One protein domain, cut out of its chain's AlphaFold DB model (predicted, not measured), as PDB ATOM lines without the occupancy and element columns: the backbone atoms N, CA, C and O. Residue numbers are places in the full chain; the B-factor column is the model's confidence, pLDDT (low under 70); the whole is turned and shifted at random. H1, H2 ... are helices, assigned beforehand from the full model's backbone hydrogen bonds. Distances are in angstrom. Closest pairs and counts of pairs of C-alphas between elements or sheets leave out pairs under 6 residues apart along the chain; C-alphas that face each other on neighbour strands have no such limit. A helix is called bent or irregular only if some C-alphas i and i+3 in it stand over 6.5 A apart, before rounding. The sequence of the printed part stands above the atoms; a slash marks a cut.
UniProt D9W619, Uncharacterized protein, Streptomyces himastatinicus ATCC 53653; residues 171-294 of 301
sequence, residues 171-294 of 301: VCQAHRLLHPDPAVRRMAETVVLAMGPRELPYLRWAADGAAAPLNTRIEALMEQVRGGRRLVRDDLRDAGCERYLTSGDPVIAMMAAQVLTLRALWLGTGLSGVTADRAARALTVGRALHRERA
ATOM      1  N   VAL A 171      90.581  10.394 -29.828       54.59
ATOM      2  CA  VAL A 171      89.513   9.797 -30.677       54.59
ATOM      3  C   VAL A 171      88.853   8.534 -30.135       54.59
ATOM      4  O   VAL A 171      87.626   8.433 -30.095       54.59
ATOM      5  N   CYS A 172      89.648   7.568 -29.702       67.81
ATOM      6  CA  CYS A 172      89.134   6.241 -29.383       67.81
ATOM      7  C   CYS A 172      88.479   6.170 -27.997       67.81
ATOM      8  O   CYS A 172      87.782   5.205 -27.697       67.81
ATOM      9  N   GLN A 173      88.675   7.193 -27.162       78.56
ATOM     10  CA  GLN A 173      88.111   7.258 -25.816       78.56
ATOM     11  C   GLN A 173      86.641   7.675 -25.864       78.56
ATOM     12  O   GLN A 173      85.819   7.049 -25.201       78.56
ATOM     13  N   ALA A 174      86.265   8.622 -26.735       79.62
ATOM     14  CA  ALA A 174      84.855   8.980 -26.916       79.62
ATOM     15  C   ALA A 174      84.023   7.800 -27.445       79.62
ATOM     16  O   ALA A 174      82.886   7.607 -27.031       79.62
ATOM     17  N   HIS A 175      84.592   6.929 -28.283       81.31
ATOM     18  CA  HIS A 175      83.880   5.733 -28.756       81.31
ATOM     19  C   HIS A 175      83.590   4.715 -27.640       81.31
ATOM     20  O   HIS A 175      82.699   3.878 -27.778       81.31
ATOM     21  N   ARG A 176      84.294   4.796 -26.504       89.38
ATOM     22  CA  ARG A 176      84.059   3.940 -25.332       89.38
ATOM     23  C   ARG A 176      82.954   4.474 -24.413       89.38
ATOM     24  O   ARG A 176      82.606   3.807 -23.444       89.38
ATOM     25  N   LEU A 177      82.323   5.602 -24.749       90.19
ATOM     26  CA  LEU A 177      81.177   6.142 -24.008       90.19
ATOM     27  C   LEU A 177      79.934   5.242 -24.051       90.19
ATOM     28  O   LEU A 177      79.096   5.318 -23.157       90.19
ATOM     29  N   LEU A 178      79.825   4.360 -25.049       88.94
ATOM     30  CA  LEU A 178      78.769   3.343 -25.132       88.94
ATOM     31  C   LEU A 178      79.257   1.924 -24.822       88.94
ATOM     32  O   LEU A 178      78.583   0.953 -25.163       88.94
ATOM     33  N   HIS A 179      80.423   1.771 -24.192       92.50
ATOM     34  CA  HIS A 179      80.937   0.446 -23.860       92.50
ATOM     35  C   HIS A 179      79.907  -0.364 -23.035       92.50
ATOM     36  O   HIS A 179      79.225   0.218 -22.185       92.50
ATOM     37  N   PRO A 180      79.750  -1.685 -23.258       91.19
ATOM     38  CA  PRO A 180      78.812  -2.495 -22.475       91.19
ATOM     39  C   PRO A 180      79.179  -2.506 -20.985       91.19
ATOM     40  O   PRO A 180      78.304  -2.412 -20.127       91.19
ATOM     41  N   ASP A 181      80.479  -2.538 -20.684       93.38
ATOM     42  CA  ASP A 181      80.998  -2.448 -19.320       93.38
ATOM     43  C   ASP A 181      80.864  -1.019 -18.745       93.38
ATOM     44  O   ASP A 181      81.484  -0.085 -19.276       93.38
ATOM     45  N   PRO A 182      80.103  -0.822 -17.649       92.75
ATOM     46  CA  PRO A 182      79.893   0.491 -17.049       92.75
ATOM     47  C   PRO A 182      81.170   1.123 -16.482       92.75
ATOM     48  O   PRO A 182      81.262   2.351 -16.466       92.75
ATOM     49  N   ALA A 183      82.156   0.334 -16.044       93.81
ATOM     50  CA  ALA A 183      83.417   0.880 -15.545       93.81
ATOM     51  C   ALA A 183      84.224   1.506 -16.687       93.81
ATOM     52  O   ALA A 183      84.749   2.609 -16.545       93.81
ATOM     53  N   VAL A 184      84.240   0.859 -17.856       93.69
ATOM     54  CA  VAL A 184      84.893   1.397 -19.058       93.69
ATOM     55  C   VAL A 184      84.199   2.670 -19.542       93.69
ATOM     56  O   VAL A 184      84.889   3.638 -19.864       93.69
ATOM     57  N   ARG A 185      82.857   2.721 -19.519       93.50
ATOM     58  CA  ARG A 185      82.116   3.961 -19.823       93.50
ATOM     59  C   ARG A 185      82.507   5.095 -18.886       93.50
ATOM     60  O   ARG A 185      82.814   6.189 -19.348       93.50
ATOM     61  N   ARG A 186      82.549   4.823 -17.579       93.75
ATOM     62  CA  ARG A 186      82.942   5.821 -16.580       93.75
ATOM     63  C   ARG A 186      84.375   6.303 -16.803       93.75
ATOM     64  O   ARG A 186      84.599   7.503 -16.770       93.75
ATOM     65  N   MET A 187      85.324   5.408 -17.093       94.12
ATOM     66  CA  MET A 187      86.700   5.810 -17.413       94.12
ATOM     67  C   MET A 187      86.755   6.736 -18.634       94.12
ATOM     68  O   MET A 187      87.422   7.767 -18.583       94.12
ATOM     69  N   ALA A 188      86.025   6.409 -19.705       92.94
ATOM     70  CA  ALA A 188      85.942   7.250 -20.895       92.94
ATOM     71  C   ALA A 188      85.377   8.646 -20.577       92.94
ATOM     72  O   ALA A 188      85.954   9.654 -20.980       92.94
ATOM     73  N   GLU A 189      84.293   8.714 -19.802       93.19
ATOM     74  CA  GLU A 189      83.686   9.976 -19.359       93.19
ATOM     75  C   GLU A 189      84.645  10.807 -18.510       93.19
ATOM     76  O   GLU A 189      84.840  11.990 -18.786       93.19
ATOM     77  N   THR A 190      85.287  10.186 -17.518       93.94
ATOM     78  CA  THR A 190      86.260  10.841 -16.642       93.94
ATOM     79  C   THR A 190      87.412  11.432 -17.446       93.94
ATOM     80  O   THR A 190      87.782  12.583 -17.224       93.94
ATOM     81  N   VAL A 191      87.957  10.689 -18.415       92.00
ATOM     82  CA  VAL A 191      89.036  11.196 -19.271       92.00
ATOM     83  C   VAL A 191      88.556  12.367 -20.130       92.00
ATOM     84  O   VAL A 191      89.234  13.391 -20.181       92.00
ATOM     85  N   VAL A 192      87.374  12.276 -20.744       90.12
ATOM     86  CA  VAL A 192      86.803  13.373 -21.547       90.12
ATOM     87  C   VAL A 192      86.611  14.644 -20.718       90.12
ATOM     88  O   VAL A 192      87.007  15.730 -21.144       90.12
ATOM     89  N   LEU A 193      86.073  14.515 -19.507       92.12
ATOM     90  CA  LEU A 193      85.892  15.638 -18.589       92.12
ATOM     91  C   LEU A 193      87.229  16.219 -18.115       92.12
ATOM     92  O   LEU A 193      87.346  17.438 -17.992       92.12
ATOM     93  N   ALA A 194      88.242  15.374 -17.888       91.69
ATOM     94  CA  ALA A 194      89.588  15.809 -17.505       91.69
ATOM     95  C   ALA A 194      90.225  16.718 -18.559       91.69
ATOM     96  O   ALA A 194      90.929  17.670 -18.221       91.69
ATOM     97  N   MET A 195      89.984  16.424 -19.838       88.31
ATOM     98  CA  MET A 195      90.524  17.212 -20.943       88.31
ATOM     99  C   MET A 195      89.868  18.599 -21.056       88.31
ATOM    100  O   MET A 195      90.511  19.569 -21.474       88.31
ATOM    101  N   GLY A 196      88.605  18.718 -20.635       90.69
ATOM    102  CA  GLY A 196      87.895  19.990 -20.529       90.69
ATOM    103  C   GLY A 196      87.647  20.692 -21.877       90.69
ATOM    104  O   GLY A 196      87.605  20.049 -22.928       90.69
ATOM    105  N   PRO A 197      87.476  22.032 -21.886       93.06
ATOM    106  CA  PRO A 197      87.036  22.776 -23.074       93.06
ATOM    107  C   PRO A 197      87.969  22.698 -24.289       93.06
ATOM    108  O   PRO A 197      87.531  22.935 -25.414       93.06
ATOM    109  N   ARG A 198      89.250  22.369 -24.081       87.88
ATOM    110  CA  ARG A 198      90.264  22.302 -25.148       87.88
ATOM    111  C   ARG A 198      89.966  21.224 -26.185       87.88
ATOM    112  O   ARG A 198      90.358  21.381 -27.336       87.88
ATOM    113  N   GLU A 199      89.230  20.187 -25.799       84.88
ATOM    114  CA  GLU A 199      88.899  19.058 -26.670       84.88
ATOM    115  C   GLU A 199      87.491  19.142 -27.270       84.88
ATOM    116  O   GLU A 199      87.077  18.248 -28.006       84.88
ATOM    117  N   LEU A 200      86.745  20.230 -27.033       87.81
ATOM    118  CA  LEU A 200      85.431  20.431 -27.657       87.81
ATOM    119  C   LEU A 200      85.457  20.351 -29.197       87.81
ATOM    120  O   LEU A 200      84.536  19.751 -29.749       87.81
ATOM    121  N   PRO A 201      86.463  20.897 -29.920       86.81
ATOM    122  CA  PRO A 201      86.541  20.724 -31.372       86.81
ATOM    123  C   PRO A 201      86.639  19.253 -31.787       86.81
ATOM    124  O   PRO A 201      86.006  18.840 -32.755       86.81
ATOM    125  N   TYR A 202      87.398  18.462 -31.028       82.88
ATOM    126  CA  TYR A 202      87.540  17.032 -31.265       82.88
ATOM    127  C   TYR A 202      86.227  16.283 -30.978       82.88
ATOM    128  O   TYR A 202      85.789  15.486 -31.804       82.88
ATOM    129  N   LEU A 203      85.562  16.570 -29.855       87.00
ATOM    130  CA  LEU A 203      84.289  15.931 -29.509       87.00
ATOM    131  C   LEU A 203      83.191  16.234 -30.537       87.00
ATOM    132  O   LEU A 203      82.424  15.335 -30.861       87.00
ATOM    133  N   ARG A 204      83.153  17.448 -31.105       89.88
ATOM    134  CA  ARG A 204      82.236  17.787 -32.210       89.88
ATOM    135  C   ARG A 204      82.498  16.927 -33.440       89.88
ATOM    136  O   ARG A 204      81.587  16.269 -33.921       89.88
ATOM    137  N   TRP A 205      83.753  16.854 -33.882       86.00
ATOM    138  CA  TRP A 205      84.130  15.996 -35.007       86.00
ATOM    139  C   TRP A 205      83.772  14.520 -34.756       86.00
ATOM    140  O   TRP A 205      83.280  13.839 -35.654       86.00
ATOM    141  N   ALA A 206      83.974  14.025 -33.529       83.50
ATOM    142  CA  ALA A 206      83.594  12.665 -33.156       83.50
ATOM    143  C   ALA A 206      82.067  12.470 -33.157       83.50
ATOM    144  O   ALA A 206      81.589  11.425 -33.591       83.50
ATOM    145  N   ALA A 207      81.304  13.467 -32.700       86.94
ATOM    146  CA  ALA A 207      79.846  13.447 -32.710       86.94
ATOM    147  C   ALA A 207      79.286  13.432 -34.142       86.94
ATOM    148  O   ALA A 207      78.371  12.652 -34.410       86.94
ATOM    149  N   ASP A 208      79.857  14.217 -35.058       86.62
ATOM    150  CA  ASP A 208      79.409  14.328 -36.456       86.62
ATOM    151  C   ASP A 208      79.474  12.986 -37.209       86.62
ATOM    152  O   ASP A 208      78.646  12.708 -38.075       86.62
ATOM    153  N   GLY A 209      80.452  12.137 -36.874       80.38
ATOM    154  CA  GLY A 209      80.626  10.806 -37.467       80.38
ATOM    155  C   GLY A 209      79.983   9.657 -36.681       80.38
ATOM    156  O   GLY A 209      80.095   8.502 -37.097       80.38
ATOM    157  N   ALA A 210      79.358   9.934 -35.534       84.06
ATOM    158  CA  ALA A 210      78.868   8.908 -34.622       84.06
ATOM    159  C   ALA A 210      77.439   8.441 -34.931       84.06
ATOM    160  O   ALA A 210      76.579   9.204 -35.361       84.06
ATOM    161  N   ALA A 211      77.150   7.171 -34.621       87.06
ATOM    162  CA  ALA A 211      75.774   6.678 -34.593       87.06
ATOM    163  C   ALA A 211      74.949   7.436 -33.535       87.06
ATOM    164  O   ALA A 211      75.491   7.844 -32.504       87.06
ATOM    165  N   ALA A 212      73.635   7.572 -33.753       91.00
ATOM    166  CA  ALA A 212      72.765   8.438 -32.948       91.00
ATOM    167  C   ALA A 212      72.900   8.265 -31.416       91.00
ATOM    168  O   ALA A 212      73.045   9.281 -30.731       91.00
ATOM    169  N   PRO A 213      72.953   7.038 -30.848       90.75
ATOM    170  CA  PRO A 213      73.114   6.879 -29.401       90.75
ATOM    171  C   PRO A 213      74.446   7.437 -28.876       90.75
ATOM    172  O   PRO A 213      74.502   7.999 -27.781       90.75
ATOM    173  N   LEU A 214      75.524   7.306 -29.657       89.62
ATOM    174  CA  LEU A 214      76.854   7.771 -29.266       89.62
ATOM    175  C   LEU A 214      76.943   9.285 -29.429       89.62
ATOM    176  O   LEU A 214      77.416   9.959 -28.518       89.62
ATOM    177  N   ASN A 215      76.427   9.811 -30.541       90.00
ATOM    178  CA  ASN A 215      76.301  11.244 -30.779       90.00
ATOM    179  C   ASN A 215      75.575  11.931 -29.608       90.00
ATOM    180  O   ASN A 215      76.126  12.852 -29.012       90.00
ATOM    181  N   THR A 216      74.421  11.401 -29.181       94.12
ATOM    182  CA  THR A 216      73.670  11.942 -28.031       94.12
ATOM    183  C   THR A 216      74.506  11.947 -26.749       94.12
ATOM    184  O   THR A 216      74.481  12.919 -25.992       94.12
ATOM    185  N   ARG A 217      75.289  10.886 -26.489       94.00
ATOM    186  CA  ARG A 217      76.155  10.829 -25.301       94.00
ATOM    187  C   ARG A 217      77.313  11.829 -25.377       94.00
ATOM    188  O   ARG A 217      77.631  12.444 -24.359       94.00
ATOM    189  N   ILE A 218      77.924  11.999 -26.550       92.75
ATOM    190  CA  ILE A 218      79.005  12.970 -26.771       92.75
ATOM    191  C   ILE A 218      78.477  14.401 -26.615       92.75
ATOM    192  O   ILE A 218      79.085  15.185 -25.888       92.75
ATOM    193  N   GLU A 219      77.329  14.734 -27.211       94.75
ATOM    194  CA  GLU A 219      76.682  16.046 -27.064       94.75
ATOM    195  C   GLU A 219      76.371  16.368 -25.598       94.75
ATOM    196  O   GLU A 219      76.711  17.448 -25.113       94.75
ATOM    197  N   ALA A 220      75.830  15.405 -24.844       95.69
ATOM    198  CA  ALA A 220      75.566  15.583 -23.416       95.69
ATOM    199  C   ALA A 220      76.842  15.878 -22.603       95.69
ATOM    200  O   ALA A 220      76.810  16.687 -21.675       95.69
ATOM    201  N   LEU A 221      77.974  15.245 -22.932       94.50
ATOM    202  CA  LEU A 221      79.262  15.550 -22.298       94.50
ATOM    203  C   LEU A 221      79.805  16.914 -22.717       94.50
ATOM    204  O   LEU A 221      80.307  17.650 -21.869       94.50
ATOM    205  N   MET A 222      79.700  17.267 -23.998       94.75
ATOM    206  CA  MET A 222      80.105  18.590 -24.469       94.75
ATOM    207  C   MET A 222      79.327  19.690 -23.756       94.75
ATOM    208  O   MET A 222      79.926  20.695 -23.382       94.75
ATOM    209  N   GLU A 223      78.030  19.493 -23.525       96.50
ATOM    210  CA  GLU A 223      77.207  20.454 -22.799       96.50
ATOM    211  C   GLU A 223      77.643  20.598 -21.339       96.50
ATOM    212  O   GLU A 223      77.794  21.713 -20.845       96.50
ATOM    213  N   GLN A 224      77.978  19.494 -20.669       95.88
ATOM    214  CA  GLN A 224      78.561  19.553 -19.325       95.88
ATOM    215  C   GLN A 224      79.883  20.332 -19.305       95.88
ATOM    216  O   GLN A 224      80.091  21.173 -18.431       95.88
ATOM    217  N   VAL A 225      80.769  20.091 -20.278       94.31
ATOM    218  CA  VAL A 225      82.054  20.800 -20.394       94.31
ATOM    219  C   VAL A 225      81.844  22.295 -20.671       94.31
ATOM    220  O   VAL A 225      82.521  23.124 -20.063       94.31
ATOM    221  N   ARG A 226      80.893  22.660 -21.545       95.12
ATOM    222  CA  ARG A 226      80.514  24.062 -21.820       95.12
ATOM    223  C   ARG A 226      79.915  24.741 -20.592       95.12
ATOM    224  O   ARG A 226      80.277  25.876 -20.303       95.12
ATOM    225  N   GLY A 227      79.086  24.024 -19.835       96.12
ATOM    226  CA  GLY A 227      78.537  24.456 -18.550       96.12
ATOM    227  C   GLY A 227      79.570  24.552 -17.423       96.12
ATOM    228  O   GLY A 227      79.212  24.825 -16.281       96.12
ATOM    229  N   GLY A 228      80.855  24.315 -17.710       94.75
ATOM    230  CA  GLY A 228      81.933  24.436 -16.735       94.75
ATOM    231  C   GLY A 228      81.980  23.294 -15.724       94.75
ATOM    232  O   GLY A 228      82.648  23.440 -14.697       94.75
ATOM    233  N   ARG A 229      81.315  22.159 -15.994       95.19
ATOM    234  CA  ARG A 229      81.451  20.960 -15.162       95.19
ATOM    235  C   ARG A 229      82.927  20.575 -15.104       95.19
ATOM    236  O   ARG A 229      83.576  20.369 -16.127       95.19
ATOM    237  N   ARG A 230      83.445  20.460 -13.885       89.69
ATOM    238  CA  ARG A 230      84.788  19.945 -13.601       89.69
ATOM    239  C   ARG A 230      84.675  18.552 -13.006       89.69
ATOM    240  O   ARG A 230      83.632  18.205 -12.452       89.69
ATOM    241  N   LEU A 231      85.758  17.784 -13.104       91.81
ATOM    242  CA  LEU A 231      85.884  16.537 -12.356       91.81
ATOM    243  C   LEU A 231      85.693  16.815 -10.861       91.81
ATOM    244  O   LEU A 231      86.361  17.690 -10.306       91.81
ATOM    245  N   VAL A 232      84.771  16.083 -10.232       92.56
ATOM    246  CA  VAL A 232      84.551  16.080  -8.778       92.56
ATOM    247  C   VAL A 232      85.183  14.838  -8.143       92.56
ATOM    248  O   VAL A 232      85.444  13.857  -8.836       92.56
ATOM    249  N   ARG A 233      85.459  14.848  -6.824       90.50
ATOM    250  CA  ARG A 233      86.171  13.746  -6.123       90.50
ATOM    251  C   ARG A 233      85.515  12.394  -6.360       90.50
ATOM    252  O   ARG A 233      86.200  11.382  -6.487       90.50
ATOM    253  N   ASP A 234      84.199  12.409  -6.486       91.75
ATOM    254  CA  ASP A 234      83.396  11.224  -6.731       91.75
ATOM    255  C   ASP A 234      83.539  10.667  -8.158       91.75
ATOM    256  O   ASP A 234      83.412   9.457  -8.332       91.75
ATOM    257  N   ASP A 235      83.915  11.483  -9.152       89.75
ATOM    258  CA  ASP A 235      84.215  11.021 -10.520       89.75
ATOM    259  C   ASP A 235      85.502  10.177 -10.583       89.75
ATOM    260  O   ASP A 235      85.696   9.399 -11.520       89.75
ATOM    261  N   LEU A 236      86.385  10.331  -9.586       89.81
ATOM    262  CA  LEU A 236      87.641   9.584  -9.452       89.81
ATOM    263  C   LEU A 236      87.566   8.454  -8.416       89.81
ATOM    264  O   LEU A 236      88.583   7.808  -8.144       89.81
ATOM    265  N   ARG A 237      86.395   8.208  -7.808       85.12
ATOM    266  CA  ARG A 237      86.222   7.061  -6.909       85.12
ATOM    267  C   ARG A 237      86.402   5.753  -7.670       85.12
ATOM    268  O   ARG A 237      86.104   5.663  -8.860       85.12
ATOM    269  N   ASP A 238      86.885   4.749  -6.943       66.69
ATOM    270  CA  ASP A 238      87.343   3.474  -7.484       66.69
ATOM    271  C   ASP A 238      86.302   2.818  -8.401       66.69
ATOM    272  O   ASP A 238      85.334   2.210  -7.953       66.69
ATOM    273  N   ALA A 239      86.516   2.922  -9.713       68.75
ATOM    274  CA  ALA A 239      85.772   2.154 -10.709       68.75
ATOM    275  C   ALA A 239      86.363   0.740 -10.895       68.75
ATOM    276  O   ALA A 239      86.080   0.078 -11.890       68.75
ATOM    277  N   GLY A 240      87.245   0.301  -9.984       88.00
ATOM    278  CA  GLY A 240      88.064  -0.890 -10.184       88.00
ATOM    279  C   GLY A 240      89.033  -0.716 -11.355       88.00
ATOM    280  O   GLY A 240      89.245  -1.658 -12.110       88.00
ATOM    281  N   CYS A 241      89.591   0.487 -11.547       93.19
ATOM    282  CA  CYS A 241      90.453   0.796 -12.698       93.19
ATOM    283  C   CYS A 241      91.698  -0.102 -12.748       93.19
ATOM    284  O   CYS A 241      92.161  -0.448 -13.829       93.19
ATOM    285  N   GLU A 242      92.219  -0.527 -11.594       95.00
ATOM    286  CA  GLU A 242      93.442  -1.333 -11.515       95.00
ATOM    287  C   GLU A 242      93.348  -2.652 -12.293       95.00
ATOM    288  O   GLU A 242      94.314  -3.032 -12.956       95.00
ATOM    289  N   ARG A 243      92.177  -3.306 -12.306       96.06
ATOM    290  CA  ARG A 243      91.972  -4.565 -13.052       96.06
ATOM    291  C   ARG A 243      92.086  -4.384 -14.566       96.06
ATOM    292  O   ARG A 243      92.370  -5.334 -15.285       96.06
ATOM    293  N   TYR A 244      91.871  -3.162 -15.054       95.94
ATOM    294  CA  TYR A 244      91.946  -2.844 -16.474       95.94
ATOM    295  C   TYR A 244      93.356  -2.483 -16.929       95.94
ATOM    296  O   TYR A 244      93.594  -2.469 -18.131       95.94
ATOM    297  N   LEU A 245      94.311  -2.249 -16.021       95.44
ATOM    298  CA  LEU A 245      95.711  -2.017 -16.402       95.44
ATOM    299  C   LEU A 245      96.332  -3.213 -17.137       95.44
ATOM    300  O   LEU A 245      97.274  -3.037 -17.903       95.44
ATOM    301  N   THR A 246      95.801  -4.414 -16.911       94.75
ATOM    302  CA  THR A 246      96.192  -5.659 -17.588       94.75
ATOM    303  C   THR A 246      95.187  -6.081 -18.663       94.75
ATOM    304  O   THR A 246      95.202  -7.227 -19.101       94.75
ATOM    305  N   SER A 247      94.289  -5.181 -19.075       92.69
ATOM    306  CA  SER A 247      93.369  -5.423 -20.187       92.69
ATOM    307  C   SER A 247      94.153  -5.718 -21.467       92.69
ATOM    308  O   SER A 247      95.070  -4.974 -21.812       92.69
ATOM    309  N   GLY A 248      93.749  -6.754 -22.210       90.75
ATOM    310  CA  GLY A 248      94.281  -7.026 -23.552       90.75
ATOM    311  C   GLY A 248      93.954  -5.920 -24.566       90.75
ATOM    312  O   GLY A 248      94.633  -5.789 -25.581       90.75
ATOM    313  N   ASP A 249      92.949  -5.084 -24.278       90.44
ATOM    314  CA  ASP A 249      92.659  -3.869 -25.040       90.44
ATOM    315  C   ASP A 249      93.540  -2.698 -24.550       90.44
ATOM    316  O   ASP A 249      93.332  -2.209 -23.427       90.44
ATOM    317  N   PRO A 250      94.476  -2.195 -25.381       88.44
ATOM    318  CA  PRO A 250      95.412  -1.145 -24.987       88.44
ATOM    319  C   PRO A 250      94.736   0.210 -24.744       88.44
ATOM    320  O   PRO A 250      95.236   1.006 -23.949       88.44
ATOM    321  N   VAL A 251      93.595   0.495 -25.385       88.31
ATOM    322  CA  VAL A 251      92.850   1.744 -25.166       88.31
ATOM    323  C   VAL A 251      92.227   1.731 -23.775       88.31
ATOM    324  O   VAL A 251      92.301   2.731 -23.061       88.31
ATOM    325  N   ILE A 252      91.656   0.595 -23.367       92.19
ATOM    326  CA  ILE A 252      91.077   0.425 -22.028       92.19
ATOM    327  C   ILE A 252      92.170   0.500 -20.954       92.19
ATOM    328  O   ILE A 252      92.011   1.252 -19.991       92.19
ATOM    329  N   ALA A 253      93.297  -0.196 -21.145       92.88
ATOM    330  CA  ALA A 253      94.424  -0.147 -20.211       92.88
ATOM    331  C   ALA A 253      94.986   1.273 -20.047       92.88
ATOM    332  O   ALA A 253      95.272   1.723 -18.936       92.88
ATOM    333  N   MET A 254      95.086   2.020 -21.145       93.19
ATOM    334  CA  MET A 254      95.529   3.406 -21.114       93.19
ATOM    335  C   MET A 254      94.523   4.336 -20.420       93.19
ATOM    336  O   MET A 254      94.943   5.182 -19.634       93.19
ATOM    337  N   MET A 255      93.215   4.195 -20.669       93.50
ATOM    338  CA  MET A 255      92.199   4.973 -19.941       93.50
ATOM    339  C   MET A 255      92.273   4.699 -18.437       93.50
ATOM    340  O   MET A 255      92.259   5.636 -17.643       93.50
ATOM    341  N   ALA A 256      92.432   3.433 -18.043       94.75
ATOM    342  CA  ALA A 256      92.618   3.056 -16.646       94.75
ATOM    343  C   ALA A 256      93.849   3.730 -16.029       94.75
ATOM    344  O   ALA A 256      93.758   4.326 -14.955       94.75
ATOM    345  N   ALA A 257      94.982   3.713 -16.736       94.50
ATOM    346  CA  ALA A 257      96.201   4.377 -16.293       94.50
ATOM    347  C   ALA A 257      96.026   5.898 -16.145       94.50
ATOM    348  O   ALA A 257      96.480   6.475 -15.157       94.50
ATOM    349  N   GLN A 258      95.330   6.551 -17.082       93.44
ATOM    350  CA  GLN A 258      95.028   7.983 -17.009       93.44
ATOM    351  C   GLN A 258      94.141   8.320 -15.806       93.44
ATOM    352  O   GLN A 258      94.463   9.241 -15.061       93.44
ATOM    353  N   VAL A 259      93.064   7.561 -15.578       94.69
ATOM    354  CA  VAL A 259      92.153   7.786 -14.444       94.69
ATOM    355  C   VAL A 259      92.868   7.583 -13.108       94.69
ATOM    356  O   VAL A 259      92.739   8.421 -12.217       94.69
ATOM    357  N   LEU A 260      93.673   6.524 -12.973       95.06
ATOM    358  CA  LEU A 260      94.466   6.275 -11.765       95.06
ATOM    359  C   LEU A 260      95.487   7.388 -11.512       95.06
ATOM    360  O   LEU A 260      95.623   7.858 -10.385       95.06
ATOM    361  N   THR A 261      96.151   7.864 -12.563       93.94
ATOM    362  CA  THR A 261      97.104   8.976 -12.466       93.94
ATOM    363  C   THR A 261      96.414  10.272 -12.039       93.94
ATOM    364  O   THR A 261      96.891  10.956 -11.135       93.94
ATOM    365  N   LEU A 262      95.263  10.596 -12.640       93.69
ATOM    366  CA  LEU A 262      94.449  11.751 -12.248       93.69
ATOM    367  C   LEU A 262      94.019  11.649 -10.782       93.69
ATOM    368  O   LEU A 262      94.131  12.626 -10.046       93.69
ATOM    369  N   ARG A 263      93.584  10.465 -10.338       94.06
ATOM    370  CA  ARG A 263      93.224  10.209  -8.939       94.06
ATOM    371  C   ARG A 263      94.406  10.452  -8.005       94.06
ATOM    372  O   ARG A 263      94.246  11.176  -7.028       94.06
ATOM    373  N   ALA A 264      95.570   9.877  -8.297       93.31
ATOM    374  CA  ALA A 264      96.764  10.027  -7.470       93.31
ATOM    375  C   ALA A 264      97.193  11.493  -7.337       93.31
ATOM    376  O   ALA A 264      97.458  11.953  -6.229       93.31
ATOM    377  N   LEU A 265      97.193  12.235  -8.451       92.06
ATOM    378  CA  LEU A 265      97.506  13.665  -8.468       92.06
ATOM    379  C   LEU A 265      96.505  14.476  -7.650       92.06
ATOM    380  O   LEU A 265      96.887  15.387  -6.922       92.06
ATOM    381  N   TRP A 266      95.219  14.157  -7.769       92.00
ATOM    382  CA  TRP A 266      94.175  14.981  -7.182       92.00
ATOM    383  C   TRP A 266      93.898  14.684  -5.710       92.00
ATOM    384  O   TRP A 266      93.497  15.572  -4.963       92.00
ATOM    385  N   LEU A 267      94.138  13.445  -5.279       89.94
ATOM    386  CA  LEU A 267      94.085  13.059  -3.870       89.94
ATOM    387  C   LEU A 267      95.412  13.298  -3.142       89.94
ATOM    388  O   LEU A 267      95.428  13.252  -1.915       89.94
ATOM    389  N   GLY A 268      96.510  13.518  -3.871       92.56
ATOM    390  CA  GLY A 268      97.850  13.628  -3.295       92.56
ATOM    391  C   GLY A 268      98.367  12.315  -2.699       92.56
ATOM    392  O   GLY A 268      99.229  12.343  -1.831       92.56
ATOM    393  N   THR A 269      97.830  11.162  -3.118       88.00
ATOM    394  CA  THR A 269      98.098   9.858  -2.476       88.00
ATOM    395  C   THR A 269      99.129   8.991  -3.197       88.00
ATOM    396  O   THR A 269      99.373   7.870  -2.767       88.00
ATOM    397  N   GLY A 270      99.733   9.462  -4.293       91.75
ATOM    398  CA  GLY A 270     100.601   8.622  -5.127       91.75
ATOM    399  C   GLY A 270      99.883   7.377  -5.680       91.75
ATOM    400  O   GLY A 270      98.673   7.199  -5.512       91.75
ATOM    401  N   LEU A 271     100.628   6.523  -6.381       92.88
ATOM    402  CA  LEU A 271     100.203   5.174  -6.767       92.88
ATOM    403  C   LEU A 271     101.138   4.172  -6.084       92.88
ATOM    404  O   LEU A 271     102.325   4.455  -5.935       92.88
ATOM    405  N   SER A 272     100.630   2.998  -5.694       94.19
ATOM    406  CA  SER A 272     101.493   1.918  -5.192       94.19
ATOM    407  C   SER A 272     102.515   1.516  -6.263       94.19
ATOM    408  O   SER A 272     102.218   1.622  -7.453       94.19
ATOM    409  N   GLY A 273     103.698   1.024  -5.878       94.19
ATOM    410  CA  GLY A 273     104.780   0.726  -6.834       94.19
ATOM    411  C   GLY A 273     104.358  -0.189  -7.993       94.19
ATOM    412  O   GLY A 273     104.651   0.100  -9.151       94.19
ATOM    413  N   VAL A 274     103.581  -1.243  -7.710       95.56
ATOM    414  CA  VAL A 274     103.074  -2.170  -8.740       95.56
ATOM    415  C   VAL A 274     102.033  -1.502  -9.646       95.56
ATOM    416  O   VAL A 274     102.074  -1.675 -10.868       95.56
ATOM    417  N   THR A 275     101.099  -0.730  -9.080       95.06
ATOM    418  CA  THR A 275     100.072  -0.014  -9.858       95.06
ATOM    419  C   THR A 275     100.704   1.088 -10.714       95.06
ATOM    420  O   THR A 275     100.364   1.217 -11.891       95.06
ATOM    421  N   ALA A 276     101.657   1.837 -10.159       95.06
ATOM    422  CA  ALA A 276     102.438   2.867 -10.835       95.06
ATOM    423  C   ALA A 276     103.173   2.316 -12.061       95.06
ATOM    424  O   ALA A 276     103.037   2.845 -13.162       95.06
ATOM    425  N   ASP A 277     103.904   1.217 -11.883       96.31
ATOM    426  CA  ASP A 277     104.672   0.556 -12.934       96.31
ATOM    427  C   ASP A 277     103.768   0.025 -14.068       96.31
ATOM    428  O   ASP A 277     104.013   0.253 -15.258       96.31
ATOM    429  N   ARG A 278     102.631  -0.593 -13.721       96.12
ATOM    430  CA  ARG A 278     101.622  -1.018 -14.710       96.12
ATOM    431  C   ARG A 278     100.999   0.163 -15.457       96.12
ATOM    432  O   ARG A 278     100.858   0.097 -16.679       96.12
ATOM    433  N   ALA A 279     100.654   1.242 -14.756       94.88
ATOM    434  CA  ALA A 279     100.122   2.453 -15.373       94.88
ATOM    435  C   ALA A 279     101.143   3.092 -16.330       94.88
ATOM    436  O   ALA A 279     100.793   3.437 -17.460       94.88
ATOM    437  N   ALA A 280     102.414   3.175 -15.929       94.25
ATOM    438  CA  ALA A 280     103.495   3.691 -16.762       94.25
ATOM    439  C   ALA A 280     103.678   2.866 -18.048       94.25
ATOM    440  O   ALA A 280     103.788   3.443 -19.136       94.25
ATOM    441  N   ARG A 281     103.633   1.529 -17.960       94.56
ATOM    442  CA  ARG A 281     103.648   0.652 -19.142       94.56
ATOM    443  C   ARG A 281     102.468   0.917 -20.071       94.56
ATOM    444  O   ARG A 281     102.684   1.130 -21.263       94.56
ATOM    445  N   ALA A 282     101.246   0.956 -19.544       92.00
ATOM    446  CA  ALA A 282     100.048   1.191 -20.349       92.00
ATOM    447  C   ALA A 282     100.095   2.549 -21.077       92.00
ATOM    448  O   ALA A 282      99.800   2.627 -22.271       92.00
ATOM    449  N   LEU A 283     100.543   3.612 -20.399       90.44
ATOM    450  CA  LEU A 283     100.732   4.934 -21.010       90.44
ATOM    451  C   LEU A 283     101.844   4.937 -22.067       90.44
ATOM    452  O   LEU A 283     101.703   5.581 -23.108       90.44
ATOM    453  N   THR A 284     102.935   4.205 -21.830       88.12
ATOM    454  CA  THR A 284     104.048   4.077 -22.782       88.12
ATOM    455  C   THR A 284     103.605   3.367 -24.058       88.12
ATOM    456  O   THR A 284     103.857   3.869 -25.154       88.12
ATOM    457  N   VAL A 285     102.874   2.256 -23.926       86.81
ATOM    458  CA  VAL A 285     102.272   1.535 -25.059       86.81
ATOM    459  C   VAL A 285     101.287   2.434 -25.804       86.81
ATOM    460  O   VAL A 285     101.377   2.559 -27.023       86.81
ATOM    461  N   GLY A 286     100.406   3.141 -25.089       84.00
ATOM    462  CA  GLY A 286      99.478   4.102 -25.695       84.00
ATOM    463  C   GLY A 286     100.196   5.198 -26.492       84.00
ATOM    464  O   GLY A 286      99.795   5.534 -27.607       84.00
ATOM    465  N   ARG A 287     101.316   5.717 -25.972       82.81
ATOM    466  CA  ARG A 287     102.152   6.704 -26.669       82.81
ATOM    467  C   ARG A 287     102.820   6.128 -27.919       82.81
ATOM    468  O   ARG A 287     102.890   6.833 -28.925       82.81
ATOM    469  N   ALA A 288     103.321   4.894 -27.863       83.00
ATOM    470  CA  ALA A 288     103.901   4.216 -29.022       83.00
ATOM    471  C   ALA A 288     102.847   4.024 -30.124       83.00
ATOM    472  O   ALA A 288     103.045   4.491 -31.243       83.00
ATOM    473  N   LEU A 289     101.671   3.501 -29.762       77.88
ATOM    474  CA  LEU A 289     100.530   3.340 -30.669       77.88
ATOM    475  C   LEU A 289     100.076   4.659 -31.299       77.88
ATOM    476  O   LEU A 289      99.673   4.686 -32.463       77.88
ATOM    477  N   HIS A 290     100.129   5.757 -30.544       74.19
ATOM    478  CA  HIS A 290      99.836   7.080 -31.077       74.19
ATOM    479  C   HIS A 290     100.891   7.535 -32.086       74.19
ATOM    480  O   HIS A 290     100.534   8.063 -33.128       74.19
ATOM    481  N   ARG A 291     102.182   7.326 -31.811       77.88
ATOM    482  CA  ARG A 291     103.270   7.734 -32.716       77.88
ATOM    483  C   ARG A 291     103.293   6.946 -34.019       77.88
ATOM    484  O   ARG A 291     103.529   7.539 -35.061       77.88
ATOM    485  N   GLU A 292     103.056   5.640 -33.957       76.25
ATOM    486  CA  GLU A 292     103.079   4.762 -35.133       76.25
ATOM    487  C   GLU A 292     101.915   5.024 -36.090       76.25
ATOM    488  O   GLU A 292     102.037   4.810 -37.293       76.25
ATOM    489  N   ARG A 293     100.769   5.457 -35.555       66.94
ATOM    490  CA  ARG A 293      99.508   5.534 -36.306       66.94
ATOM    491  C   ARG A 293      98.938   6.936 -36.425       66.94
ATOM    492  O   ARG A 293      97.942   7.111 -37.123       66.94
ATOM    493  N   ALA A 294      99.524   7.932 -35.761       57.78
ATOM    494  CA  ALA A 294      99.215   9.316 -36.069       57.78
ATOM    495  C   ALA A 294      99.581   9.537 -37.542       57.78
ATOM    496  O   ALA A 294     100.749   9.362 -37.902       57.78
TER     497      ALA A 294
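What this domain is: This is residues 171 to 294 of the 301 residues of an uncharacterized protein of Streptomyces himastatinicus ATCC 53653 (UniProt D9W619). A compact cluster of crossed helices has the first arm of a bent helix, H2a, in its middle. On one side of H2a pack H1 and H3, with H2b and H3 forming a helical hairpin; on its other side packs H6, with H5 and H7 on H6 and short H4 near one end of H6. The 124 printed residues include seven named helices, H1 to H7 in order, and no named strand; the class is all helix. The radius of gyration of the C-alphas is 14.3 A, and the spans are 40 by 33 by 26 A.

Where its parts are: Find C-alpha 171 at (89.513, 9.797, -30.677), where H1 begins; it runs to residue 178 and is only just irregular, with C-alphas 175 and 178 6.7 A apart. H2, residues 182 to 208, was assigned as one helix by its hydrogen bonds but is bent: C-alphas 194 and 197 are 9.3 A apart. Its arms are H2a, residues 182 to 194, 18.1 A, and H2b, residues 197 to 208, 17.6 A and irregular, with C-alphas 198 and 201 7.4 A apart. Next come H3, residues 212 to 226, 20.7 A; H4, residues 233 to 236; H5, residues 241 to 246; and H6, residues 250 to 267, 25.5 A. H7, residues 273 to 293, 30.3 A, ends at C-alpha 293, (99.508, 5.534, -36.306).

How they stand to each other: Begin at the hub, H6, which touches five other helices, H2 being taken whole; over the whole domain, the helices that touch are mostly crossed, with 1 of 10 pairs at a shallow tilt. It touches H2a at a steep tilt of 60 degrees, closest at C-alphas Met 255 and Met 187, 6.1 A. H5 and H6 form a hairpin, with C-alphas Leu 245 and Ala 253 closest at 4.4 A. H7 touches H6 with residues 278 to 286 alone, closest at C-alphas Ala 279 and Ala 257, 4.5 A. H4 touches H6, with C-alphas Leu 236 and Arg 263 closest at 5.6 A. H1 touches H2a at a steep tilt of 45 degrees, opposite ways, and their closest C-alphas are those of Leu 177 and Arg 185, 4.8 A apart. H2b and H3 form a hairpin at a shallow tilt of 17 degrees. H3 and H6 are apart. Every O i to N i+4 pair is within hydrogen-bond range in H2a, H3, H6 and H7; H2b has 6 of 8, H1 0 of 4 but 2 of 5 O i to N i+3 pairs, H5 0 of 2 but 2 of 3, and H4 is too short for such a pair.

The domain as a whole: The C-alphas farthest apart are those of Ala 212 and Gly 273, 42.0 A. The printed part has no cut and no long link. Confidence is under 70 at residues 171 to 172, 238 to 239 and 293 to 294.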